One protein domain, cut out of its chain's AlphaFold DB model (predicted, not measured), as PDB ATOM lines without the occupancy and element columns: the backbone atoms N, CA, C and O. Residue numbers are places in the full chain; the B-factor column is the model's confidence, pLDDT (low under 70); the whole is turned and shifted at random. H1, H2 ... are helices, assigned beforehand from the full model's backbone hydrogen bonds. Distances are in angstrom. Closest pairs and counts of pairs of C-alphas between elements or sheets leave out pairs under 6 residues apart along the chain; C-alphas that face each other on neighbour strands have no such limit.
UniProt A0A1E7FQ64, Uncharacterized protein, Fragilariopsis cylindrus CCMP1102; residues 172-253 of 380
ATOM      1  N   GLN A 172     213.473 266.526 245.643       53.72
ATOM      2  CA  GLN A 172     213.500 267.970 245.426       53.72
ATOM      3  C   GLN A 172     214.261 268.340 244.140       53.72
ATOM      4  O   GLN A 172     213.695 268.988 243.271       53.72
ATOM      5  N   GLU A 173     215.473 267.811 243.941       56.28
ATOM      6  CA  GLU A 173     216.297 268.078 242.745       56.28
ATOM      7  C   GLU A 173     215.665 267.556 241.440       56.28
ATOM      8  O   GLU A 173     215.819 268.162 240.385       56.28
ATOM      9  N   LEU A 174     214.930 266.438 241.491       57.59
ATOM     10  CA  LEU A 174     214.173 265.913 240.342       57.59
ATOM     11  C   LEU A 174     212.935 266.750 240.009       57.59
ATOM     12  O   LEU A 174     212.496 266.753 238.860       57.59
ATOM     13  N   MET A 175     212.360 267.423 241.007       56.81
ATOM     14  CA  MET A 175     211.312 268.405 240.769       56.81
ATOM     15  C   MET A 175     211.936 269.657 240.170       56.81
ATOM     16  O   MET A 175     211.480 270.074 239.119       56.81
ATOM     17  N   ASP A 176     213.014 270.206 240.725       60.94
ATOM     18  CA  ASP A 176     213.590 271.488 240.296       60.94
ATOM     19  C   ASP A 176     213.976 271.564 238.804       60.94
ATOM     20  O   ASP A 176     213.864 272.634 238.212       60.94
ATOM     21  N   GLU A 177     214.290 270.435 238.158       65.19
ATOM     22  CA  GLU A 177     214.617 270.339 236.721       65.19
ATOM     23  C   GLU A 177     213.416 270.403 235.763       65.19
ATOM     24  O   GLU A 177     213.592 270.577 234.557       65.19
ATOM     25  N   ILE A 178     212.191 270.241 236.267       69.00
ATOM     26  CA  ILE A 178     210.978 270.270 235.445       69.00
ATOM     27  C   ILE A 178     210.505 271.729 235.300       69.00
ATOM     28  O   ILE A 178     210.379 272.420 236.317       69.00
ATOM     29  N   PRO A 179     210.180 272.208 234.083       81.25
ATOM     30  CA  PRO A 179     209.546 273.513 233.893       81.25
ATOM     31  C   PRO A 179     208.307 273.683 234.787       81.25
ATOM     32  O   PRO A 179     207.493 272.764 234.918       81.25
ATOM     33  N   ASN A 180     208.156 274.852 235.419       76.94
ATOM     34  CA  ASN A 180     207.123 275.091 236.440       76.94
ATOM     35  C   ASN A 180     205.694 274.845 235.933       76.94
ATOM     36  O   ASN A 180     204.858 274.322 236.673       76.94
ATOM     37  N   ASP A 181     205.446 275.110 234.654       78.56
ATOM     38  CA  ASP A 181     204.147 274.901 234.013       78.56
ATOM     39  C   ASP A 181     203.767 273.409 233.971       78.56
ATOM     40  O   ASP A 181     202.621 273.029 234.219       78.56
ATOM     41  N   ILE A 182     204.756 272.537 233.756       78.69
ATOM     42  CA  ILE A 182     204.592 271.079 233.718       78.69
ATOM     43  C   ILE A 182     204.391 270.535 235.138       78.69
ATOM     44  O   ILE A 182     203.530 269.681 235.353       78.69
ATOM     45  N   LYS A 183     205.122 271.064 236.133       76.50
ATOM     46  CA  LYS A 183     204.921 270.713 237.553       76.50
ATOM     47  C   LYS A 183     203.494 270.988 238.002       76.50
ATOM     48  O   LYS A 183     202.888 270.143 238.656       76.50
ATOM     49  N   HIS A 184     202.957 272.153 237.639       78.69
ATOM     50  CA  HIS A 184     201.615 272.550 238.042       78.69
ATOM     51  C   HIS A 184     200.550 271.601 237.467       78.69
ATOM     52  O   HIS A 184     199.616 271.227 238.184       78.69
ATOM     53  N   LYS A 185     200.690 271.181 236.202       80.75
ATOM     54  CA  LYS A 185     199.785 270.201 235.579       80.75
ATOM     55  C   LYS A 185     199.888 268.824 236.250       80.75
ATOM     56  O   LYS A 185     198.864 268.229 236.573       80.75
ATOM     57  N   LEU A 186     201.100 268.345 236.539       78.62
ATOM     58  CA  LEU A 186     201.308 267.057 237.216       78.62
ATOM     59  C   LEU A 186     200.771 267.048 238.652       78.62
ATOM     60  O   LEU A 186     200.168 266.060 239.059       78.62
ATOM     61  N   TYR A 187     200.937 268.150 239.390       79.19
ATOM     62  CA  TYR A 187     200.397 268.297 240.744       79.19
ATOM     63  C   TYR A 187     198.865 268.228 240.744       79.19
ATOM     64  O   TYR A 187     198.282 267.422 241.465       79.19
ATOM     65  N   LYS A 188     198.218 268.970 239.833       81.19
ATOM     66  CA  LYS A 188     196.764 268.897 239.622       81.19
ATOM     67  C   LYS A 188     196.299 267.477 239.287       81.19
ATOM     68  O   LYS A 188     195.254 267.044 239.752       81.19
ATOM     69  N   MET A 189     197.067 266.726 238.493       74.12
ATOM     70  CA  MET A 189     196.731 265.335 238.169       74.12
ATOM     71  C   MET A 189     196.847 264.380 239.363       74.12
ATOM     72  O   MET A 189     196.110 263.395 239.408       74.12
ATOM     73  N   SER A 190     197.758 264.644 240.305       70.81
ATOM     74  CA  SER A 190     197.914 263.832 241.517       70.81
ATOM     75  C   SER A 190     196.858 264.076 242.588       70.81
ATOM     76  O   SER A 190     196.755 263.266 243.510       70.81
ATOM     77  N   ASP A 191     196.067 265.143 242.472       74.94
ATOM     78  CA  ASP A 191     195.058 265.466 243.473       74.94
ATOM     79  C   ASP A 191     193.903 264.442 243.436       74.94
ATOM     80  O   ASP A 191     193.297 264.209 242.378       74.94
ATOM     81  N   PRO A 192     193.573 263.799 244.575       72.12
ATOM     82  CA  PRO A 192     192.531 262.776 244.645       72.12
ATOM     83  C   PRO A 192     191.112 263.347 244.519       72.12
ATOM     84  O   PRO A 192     190.195 262.599 244.193       72.12
ATOM     85  N   GLU A 193     190.936 264.650 244.747       76.50
ATOM     86  CA  GLU A 193     189.646 265.350 244.660       76.50
ATOM     87  C   GLU A 193     189.284 265.779 243.227       76.50
ATOM     88  O   GLU A 193     188.134 266.124 242.958       76.50
ATOM     89  N   LEU A 194     190.239 265.730 242.286       79.75
ATOM     90  CA  LEU A 194     189.999 266.084 240.887       79.75
ATOM     91  C   LEU A 194     189.086 265.049 240.214       79.75
ATOM     92  O   LEU A 194     189.299 263.837 240.327       79.75
ATOM     93  N   SER A 195     188.100 265.513 239.441       84.88
ATOM     94  CA  SER A 195     187.211 264.604 238.724       84.88
ATOM     95  C   SER A 195     187.971 263.791 237.664       84.88
ATOM     96  O   SER A 195     188.894 264.278 237.005       84.88
ATOM     97  N   ILE A 196     187.552 262.538 237.438       78.62
ATOM     98  CA  ILE A 196     188.174 261.642 236.441       78.62
ATOM     99  C   ILE A 196     188.201 262.299 235.050       78.62
ATOM    100  O   ILE A 196     189.172 262.150 234.311       78.62
ATOM    101  N   LYS A 197     187.153 263.058 234.706       85.62
ATOM    102  CA  LYS A 197     187.043 263.766 233.423       85.62
ATOM    103  C   LYS A 197     188.132 264.830 233.269       85.62
ATOM    104  O   LYS A 197     188.800 264.865 232.241       85.62
ATOM    105  N   GLU A 198     188.341 265.658 234.289       88.25
ATOM    106  CA  GLU A 198     189.363 266.713 234.279       88.25
ATOM    107  C   GLU A 198     190.778 266.132 234.292       88.25
ATOM    108  O   GLU A 198     191.648 266.621 233.571       88.25
ATOM    109  N   ARG A 199     190.998 265.039 235.033       84.00
ATOM    110  CA  ARG A 199     192.286 264.331 235.049       84.00
ATOM    111  C   ARG A 199     192.663 263.805 233.663       84.00
ATOM    112  O   ARG A 199     193.799 263.980 233.230       84.00
ATOM    113  N   VAL A 200     191.710 263.190 232.957       83.94
ATOM    114  CA  VAL A 200     191.917 262.673 231.593       83.94
ATOM    115  C   VAL A 200     192.145 263.810 230.593       83.94
ATOM    116  O   VAL A 200     192.979 263.673 229.701       83.94
ATOM    117  N   LEU A 201     191.454 264.945 230.743       90.06
ATOM    118  CA  LEU A 201     191.676 266.121 229.896       90.06
ATOM    119  C   LEU A 201     193.079 266.711 230.081       90.06
ATOM    120  O   LEU A 201     193.744 266.981 229.083       90.06
ATOM    121  N   LEU A 202     193.554 266.848 231.324       86.56
ATOM    122  CA  LEU A 202     194.925 267.291 231.601       86.56
ATOM    123  C   LEU A 202     195.967 266.319 231.032       86.56
ATOM    124  O   LEU A 202     196.975 266.746 230.474       86.56
ATOM    125  N   GLU A 203     195.713 265.015 231.136       84.75
ATOM    126  CA  GLU A 203     196.594 263.998 230.565       84.75
ATOM    127  C   GLU A 203     196.670 264.114 229.038       84.75
ATOM    128  O   GLU A 203     197.755 264.054 228.456       84.75
ATOM    129  N   LEU A 204     195.520 264.297 228.383       88.81
ATOM    130  CA  LEU A 204     195.443 264.476 226.938       88.81
ATOM    131  C   LEU A 204     196.122 265.767 226.481       88.81
ATOM    132  O   LEU A 204     196.766 265.745 225.434       88.81
ATOM    133  N   ASP A 205     196.002 266.856 227.241       88.31
ATOM    134  CA  ASP A 205     196.717 268.106 226.976       88.31
ATOM    135  C   ASP A 205     198.235 267.872 227.023       88.31
ATOM    136  O   ASP A 205     198.930 268.034 226.023       88.31
ATOM    137  N   MET A 206     198.754 267.323 228.122       84.12
ATOM    138  CA  MET A 206     200.189 267.033 228.264       84.12
ATOM    139  C   MET A 206     200.725 266.004 227.249       84.12
ATOM    140  O   MET A 206     201.906 266.021 226.900       84.12
ATOM    141  N   MET A 207     199.878 265.093 226.760       83.94
ATOM    142  CA  MET A 207     200.228 264.127 225.709       83.94
ATOM    143  C   MET A 207     200.315 264.753 224.311       83.94
ATOM    144  O   MET A 207     201.023 264.203 223.460       83.94
ATOM    145  N   LYS A 208     199.576 265.840 224.054       86.50
ATOM    146  CA  LYS A 208     199.427 266.462 222.726       86.50
ATOM    147  C   LYS A 208     200.290 267.708 222.547       86.50
ATOM    148  O   LYS A 208     200.785 267.930 221.447       86.50
ATOM    149  N   THR A 209     200.468 268.498 223.601       79.75
ATOM    150  CA  THR A 209     200.955 269.880 223.498       79.75
ATOM    151  C   THR A 209     202.482 269.970 223.391       79.75
ATOM    152  O   THR A 209     202.990 270.813 222.657       79.75
ATOM    153  N   SER A 210     203.237 269.065 224.031       83.69
ATOM    154  CA  SER A 210     204.701 269.016 223.896       83.69
ATOM    155  C   SER A 210     205.274 267.595 224.050       83.69
ATOM    156  O   SER A 210     204.870 266.848 224.949       83.69
ATOM    157  N   PRO A 211     206.259 267.189 223.222       82.19
ATOM    158  CA  PRO A 211     206.927 265.892 223.363       82.19
ATOM    159  C   PRO A 211     207.733 265.778 224.668       82.19
ATOM    160  O   PRO A 211     207.966 264.666 225.149       82.19
ATOM    161  N   GLU A 212     208.143 266.903 225.258       80.50
ATOM    162  CA  GLU A 212     208.819 266.944 226.556       80.50
ATOM    163  C   GLU A 212     207.828 266.737 227.707       80.50
ATOM    164  O   GLU A 212     208.068 265.883 228.563       80.50
ATOM    165  N   GLU A 213     206.666 267.403 227.663       82.00
ATOM    166  CA  GLU A 213     205.551 267.189 228.602       82.00
ATOM    167  C   GLU A 213     205.123 265.723 228.630       82.00
ATOM    168  O   GLU A 213     205.050 265.109 229.697       82.00
ATOM    169  N   LYS A 214     204.956 265.118 227.452       85.00
ATOM    170  CA  LYS A 214     204.610 263.702 227.303       85.00
ATOM    171  C   LYS A 214     205.634 262.769 227.952       85.00
ATOM    172  O   LYS A 214     205.263 261.805 228.623       85.00
ATOM    173  N   ARG A 215     206.935 263.025 227.766       82.06
ATOM    174  CA  ARG A 215     208.008 262.202 228.358       82.06
ATOM    175  C   ARG A 215     208.021 262.301 229.881       82.06
ATOM    176  O   ARG A 215     208.243 261.290 230.549       82.06
ATOM    177  N   ILE A 216     207.791 263.494 230.425       79.12
ATOM    178  CA  ILE A 216     207.760 263.733 231.872       79.12
ATOM    179  C   ILE A 216     206.492 263.118 232.482       79.12
ATOM    180  O   ILE A 216     206.594 262.392 233.470       79.12
ATOM    181  N   LEU A 217     205.330 263.282 231.842       82.75
ATOM    182  CA  LEU A 217     204.063 262.655 232.229       82.75
ATOM    183  C   LEU A 217     204.153 261.123 232.263       82.75
ATOM    184  O   LEU A 217     203.702 260.494 233.218       82.75
ATOM    185  N   LEU A 218     204.772 260.501 231.256       82.88
ATOM    186  CA  LEU A 218     204.952 259.045 231.220       82.88
ATOM    187  C   LEU A 218     205.858 258.539 232.355       82.88
ATOM    188  O   LEU A 218     205.582 257.493 232.946       82.88
ATOM    189  N   LYS A 219     206.922 259.280 232.695       75.44
ATOM    190  CA  LYS A 219     207.779 258.975 233.856       75.44
ATOM    191  C   LYS A 219     207.033 259.164 235.179       75.44
ATOM    192  O   LYS A 219     207.217 258.362 236.092       75.44
ATOM    193  N   PHE A 220     206.189 260.191 235.260       71.94
ATOM    194  CA  PHE A 220     205.336 260.477 236.407       71.94
ATOM    195  C   PHE A 220     204.317 259.352 236.630       71.94
ATOM    196  O   PHE A 220     204.370 258.694 237.663       71.94
ATOM    197  N   LYS A 221     203.496 259.005 235.628       76.31
ATOM    198  CA  LYS A 221     202.525 257.897 235.712       76.31
ATOM    199  C   LYS A 221     203.151 256.570 236.143       76.31
ATOM    200  O   LYS A 221     202.559 255.821 236.912       76.31
ATOM    201  N   ARG A 222     204.368 256.279 235.673       71.00
ATOM    202  CA  ARG A 222     205.061 255.021 235.984       71.00
ATOM    203  C   ARG A 222     205.511 254.910 237.447       71.00
ATOM    204  O   ARG A 222     205.607 253.793 237.949       71.00
ATOM    205  N   ASN A 223     205.775 256.029 238.125       61.75
ATOM    206  CA  ASN A 223     206.381 256.047 239.462       61.75
ATOM    207  C   ASN A 223     205.472 256.618 240.560       61.75
ATOM    208  O   ASN A 223     205.689 256.323 241.734       61.75
ATOM    209  N   PHE A 224     204.481 257.434 240.202       59.19
ATOM    210  CA  PHE A 224     203.769 258.280 241.158       59.19
ATOM    211  C   PHE A 224     202.553 257.601 241.799       59.19
ATOM    212  O   PHE A 224     202.230 257.899 242.937       59.19
ATOM    213  N   GLU A 225     201.906 256.639 241.141       61.72
ATOM    214  CA  GLU A 225     200.651 256.096 241.682       61.72
ATOM    215  C   GLU A 225     200.852 254.843 242.532       61.72
ATOM    216  O   GLU A 225     200.293 254.735 243.615       61.72
ATOM    217  N   ARG A 226     201.687 253.889 242.105       62.59
ATOM    218  CA  ARG A 226     201.720 252.583 242.782       62.59
ATOM    219  C   ARG A 226     202.444 252.608 244.126       62.59
ATOM    220  O   ARG A 226     201.975 251.982 245.067       62.59
ATOM    221  N   LYS A 227     203.585 253.295 244.221       75.31
ATOM    222  CA  LYS A 227     204.387 253.301 245.453       75.31
ATOM    223  C   LYS A 227     203.757 254.183 246.534       75.31
ATOM    224  O   LYS A 227     203.551 253.708 247.639       75.31
ATOM    225  N   LEU A 228     203.367 255.411 246.184       69.19
ATOM    226  CA  LEU A 228     202.705 256.338 247.113       69.19
ATOM    227  C   LEU A 228     201.365 255.793 247.620       69.19
ATOM    228  O   LEU A 228     201.053 255.953 248.794       69.19
ATOM    229  N   PHE A 229     200.594 255.109 246.769       67.62
ATOM    230  CA  PHE A 229     199.345 254.479 247.192       67.62
ATOM    231  C   PHE A 229     199.568 253.314 248.165       67.62
ATOM    232  O   PHE A 229     198.818 253.182 249.130       67.62
ATOM    233  N   ILE A 230     200.583 252.476 247.929       72.50
ATOM    234  CA  ILE A 230     200.923 251.375 248.843       72.50
ATOM    235  C   ILE A 230     201.402 251.941 250.185       72.50
ATOM    236  O   ILE A 230     200.846 251.565 251.211       72.50
ATOM    237  N   ASP A 231     202.327 252.905 250.173       78.00
ATOM    238  CA  ASP A 231     202.862 253.517 251.395       78.00
ATOM    239  C   ASP A 231     201.746 254.204 252.220       78.00
ATOM    240  O   ASP A 231     201.659 254.008 253.431       78.00
ATOM    241  N   TYR A 232     200.828 254.937 251.571       76.62
ATOM    242  CA  TYR A 232     199.682 255.575 252.238       76.62
ATOM    243  C   TYR A 232     198.680 254.559 252.807       76.62
ATOM    244  O   TYR A 232     198.141 254.727 253.907       76.62
ATOM    245  N   ARG A 233     198.411 253.475 252.071       77.44
ATOM    246  CA  ARG A 233     197.549 252.392 252.555       77.44
ATOM    247  C   ARG A 233     198.169 251.704 253.775       77.44
ATOM    248  O   ARG A 233     197.455 251.423 254.734       77.44
ATOM    249  N   ASP A 234     199.469 251.447 253.751       83.75
ATOM    250  CA  ASP A 234     200.163 250.798 254.860       83.75
ATOM    251  C   ASP A 234     200.195 251.713 256.091       83.75
ATOM    252  O   ASP A 234     199.872 251.269 257.190       83.75
ATOM    253  N   GLU A 235     200.454 253.013 255.916       89.38
ATOM    254  CA  GLU A 235     200.419 253.997 257.005       89.38
ATOM    255  C   GLU A 235     199.021 254.123 257.633       89.38
ATOM    256  O   GLU A 235     198.873 254.116 258.857       89.38
ATOM    257  N   THR A 236     197.965 254.175 256.816       85.56
ATOM    258  CA  THR A 236     196.583 254.216 257.324       85.56
ATOM    259  C   THR A 236     196.207 252.935 258.070       85.56
ATOM    260  O   THR A 236     195.614 253.015 259.148       85.56
ATOM    261  N   GLN A 237     196.602 251.757 257.576       86.00
ATOM    262  CA  GLN A 237     196.402 250.490 258.290       86.00
ATOM    263  C   GLN A 237     197.212 250.425 259.594       86.00
ATOM    264  O   GLN A 237     196.687 249.990 260.624       86.00
ATOM    265  N   GLN A 238     198.452 250.918 259.599       93.12
ATOM    266  CA  GLN A 238     199.282 251.023 260.799       93.12
ATOM    267  C   GLN A 238     198.630 251.946 261.841       93.12
ATOM    268  O   GLN A 238     198.549 251.610 263.020       93.12
ATOM    269  N   ASN A 239     198.085 253.086 261.416       92.62
ATOM    270  CA  ASN A 239     197.406 254.024 262.308       92.62
ATOM    271  C   ASN A 239     196.124 253.430 262.911       92.62
ATOM    272  O   ASN A 239     195.876 253.586 264.108       92.62
ATOM    273  N   VAL A 240     195.336 252.698 262.117       93.50
ATOM    274  CA  VAL A 240     194.133 252.003 262.606       93.50
ATOM    275  C   VAL A 240     194.501 250.914 263.616       93.50
ATOM    276  O   VAL A 240     193.918 250.859 264.697       93.50
ATOM    277  N   THR A 241     195.493 250.077 263.307       94.19
ATOM    278  CA  THR A 241     195.941 249.009 264.217       94.19
ATOM    279  C   THR A 241     196.526 249.568 265.514       94.19
ATOM    280  O   THR A 241     196.169 249.091 266.592       94.19
ATOM    281  N   ASN A 242     197.335 250.628 265.442       94.75
ATOM    282  CA  ASN A 242     197.863 251.325 266.616       94.75
ATOM    283  C   ASN A 242     196.742 251.897 267.493       94.75
ATOM    284  O   ASN A 242     196.795 251.774 268.719       94.75
ATOM    285  N   LYS A 243     195.706 252.485 266.881       96.56
ATOM    286  CA  LYS A 243     194.549 253.013 267.612       96.56
ATOM    287  C   LYS A 243     193.805 251.901 268.349       96.56
ATOM    288  O   LYS A 243     193.621 252.014 269.559       96.56
ATOM    289  N   ILE A 244     193.496 250.798 267.662       94.44
ATOM    290  CA  ILE A 244     192.848 249.618 268.258       94.44
ATOM    291  C   ILE A 244     193.670 249.088 269.439       94.44
ATOM    292  O   ILE A 244     193.133 248.886 270.525       94.44
ATOM    293  N   GLN A 245     194.985 248.916 269.271       95.62
ATOM    294  CA  GLN A 245     195.855 248.460 270.361       95.62
ATOM    295  C   GLN A 245     195.882 249.440 271.540       95.62
ATOM    296  O   GLN A 245     195.939 249.015 272.694       95.62
ATOM    297  N   SER A 246     195.844 250.748 271.272       95.50
ATOM    298  CA  SER A 246     195.810 251.763 272.324       95.50
ATOM    299  C   SER A 246     194.502 251.738 273.116       95.50
ATOM    300  O   SER A 246     194.536 251.891 274.337       95.50
ATOM    301  N   ASP A 247     193.376 251.491 272.447       95.94
ATOM    302  CA  ASP A 247     192.061 251.421 273.081       95.94
ATOM    303  C   ASP A 247     191.930 250.142 273.916       95.94
ATOM    304  O   ASP A 247     191.555 250.230 275.082       95.94
ATOM    305  N   ILE A 248     192.402 248.997 273.402       95.56
ATOM    306  CA  ILE A 248     192.491 247.740 274.169       95.56
ATOM    307  C   ILE A 248     193.301 247.943 275.456       95.56
ATOM    308  O   ILE A 248     192.854 247.565 276.535       95.56
ATOM    309  N   ARG A 249     194.475 248.585 275.378       96.06
ATOM    310  CA  ARG A 249     195.309 248.844 276.567       96.06
ATOM    311  C   ARG A 249     194.633 249.778 277.569       96.06
ATOM    312  O   ARG A 249     194.853 249.639 278.768       96.06
ATOM    313  N   LYS A 250     193.863 250.764 277.101       96.44
ATOM    314  CA  LYS A 250     193.107 251.663 277.988       96.44
ATOM    315  C   LYS A 250     191.974 250.922 278.685       96.44
ATOM    316  O   LYS A 250     191.752 251.160 279.864       96.44
ATOM    317  N   GLU A 251     191.272 250.054 277.971       93.50
ATOM    318  CA  GLU A 251     190.163 249.279 278.521       93.50
ATOM    319  C   GLU A 251     190.649 248.236 279.529       93.50
ATOM    320  O   GLU A 251     190.105 248.177 280.626       93.50
ATOM    321  N   GLN A 252     191.760 247.550 279.240       95.69
ATOM    322  CA  GLN A 252     192.428 246.657 280.196       95.69
ATOM    323  C   GLN A 252     192.798 247.376 281.497       95.69
ATOM    324  O   GLN A 252     192.506 246.879 282.575       95.69
ATOM    325  N   LYS A 253     193.365 248.588 281.416       96.38
ATOM    326  CA  LYS A 253     193.671 249.376 282.622       96.38
ATOM    327  C   LYS A 253     192.423 249.708 283.440       96.38
ATOM    328  O   LYS A 253     192.471 249.633 284.661       96.38
TER     329      LYS A 253
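What this domain is: This is residues 172 to 253 of the 380 residues of an uncharacterized protein of Fragilariopsis cylindrus CCMP1102 (UniProt A0A1E7FQ64). A small head of three helices, H2, H3 and H4, folded back and forth as an up-and-down bundle, has one long helix, H5, sticking out from it as an arm. The short H1 lies near H2 at the side of the head, and residues 226 to 253 of H5 make most of the length. The printed part has 82 residues with five named helices, H1 to H5 in that order, and no named strand; its class is all helix. The whole is extended, with a radius of gyration of the C-alphas of 18.7 A and spans of 63 by 31 by 18 A.

Where its parts are: H1, residues 172 to 176, begins at C-alpha 172 (213.500, 267.970, 245.426). H2, residues 180 to 190, is 15.4 A long from first to last C-alpha. H3, residues 196 to 209, measures 20.0 A, and H4, residues 211 to 224, 19.6 A. H5, residues 226 to 253, measures 40.8 A and ends at C-alpha 253 (193.671, 249.376, 282.622).

How they stand to each other: H2 and H3, a helical hairpin, touch at a shallow tilt of 30 degrees, opposite ways; their closest C-alphas, of Met 189 and Arg 199, are 5.5 A apart. H3 and H4, also a helical hairpin, touch through residues 203 to 208 and 213 to 217 alone, at a steep tilt of 40 degrees; their closest C-alphas, of Met 207 and Lys 214, are 4.7 A apart. H2 and H4 only just touch, with 3 pairs of C-alphas within 8 A, the closest those of Ile 182 and Glu 213 at 6.5 A. H1 is close to H2 but not clearly touching, with the C-alphas of Met 175 and Lys 183 closest at 7.5 A. H4 and H5 meet only through their link. In H1, H2, H3, H4 and H5 every O i to N i+4 pair is within hydrogen-bond range.

The domain as a whole: The C-alphas farthest apart, of Thr 209 and Lys 253, are 63.0 A apart. The printed part has no cut, and its four links are tight. The mean pLDDT of the printed part is 80.5; residues 172 to 178, 223 to 226 and 228 to 229 are under 70.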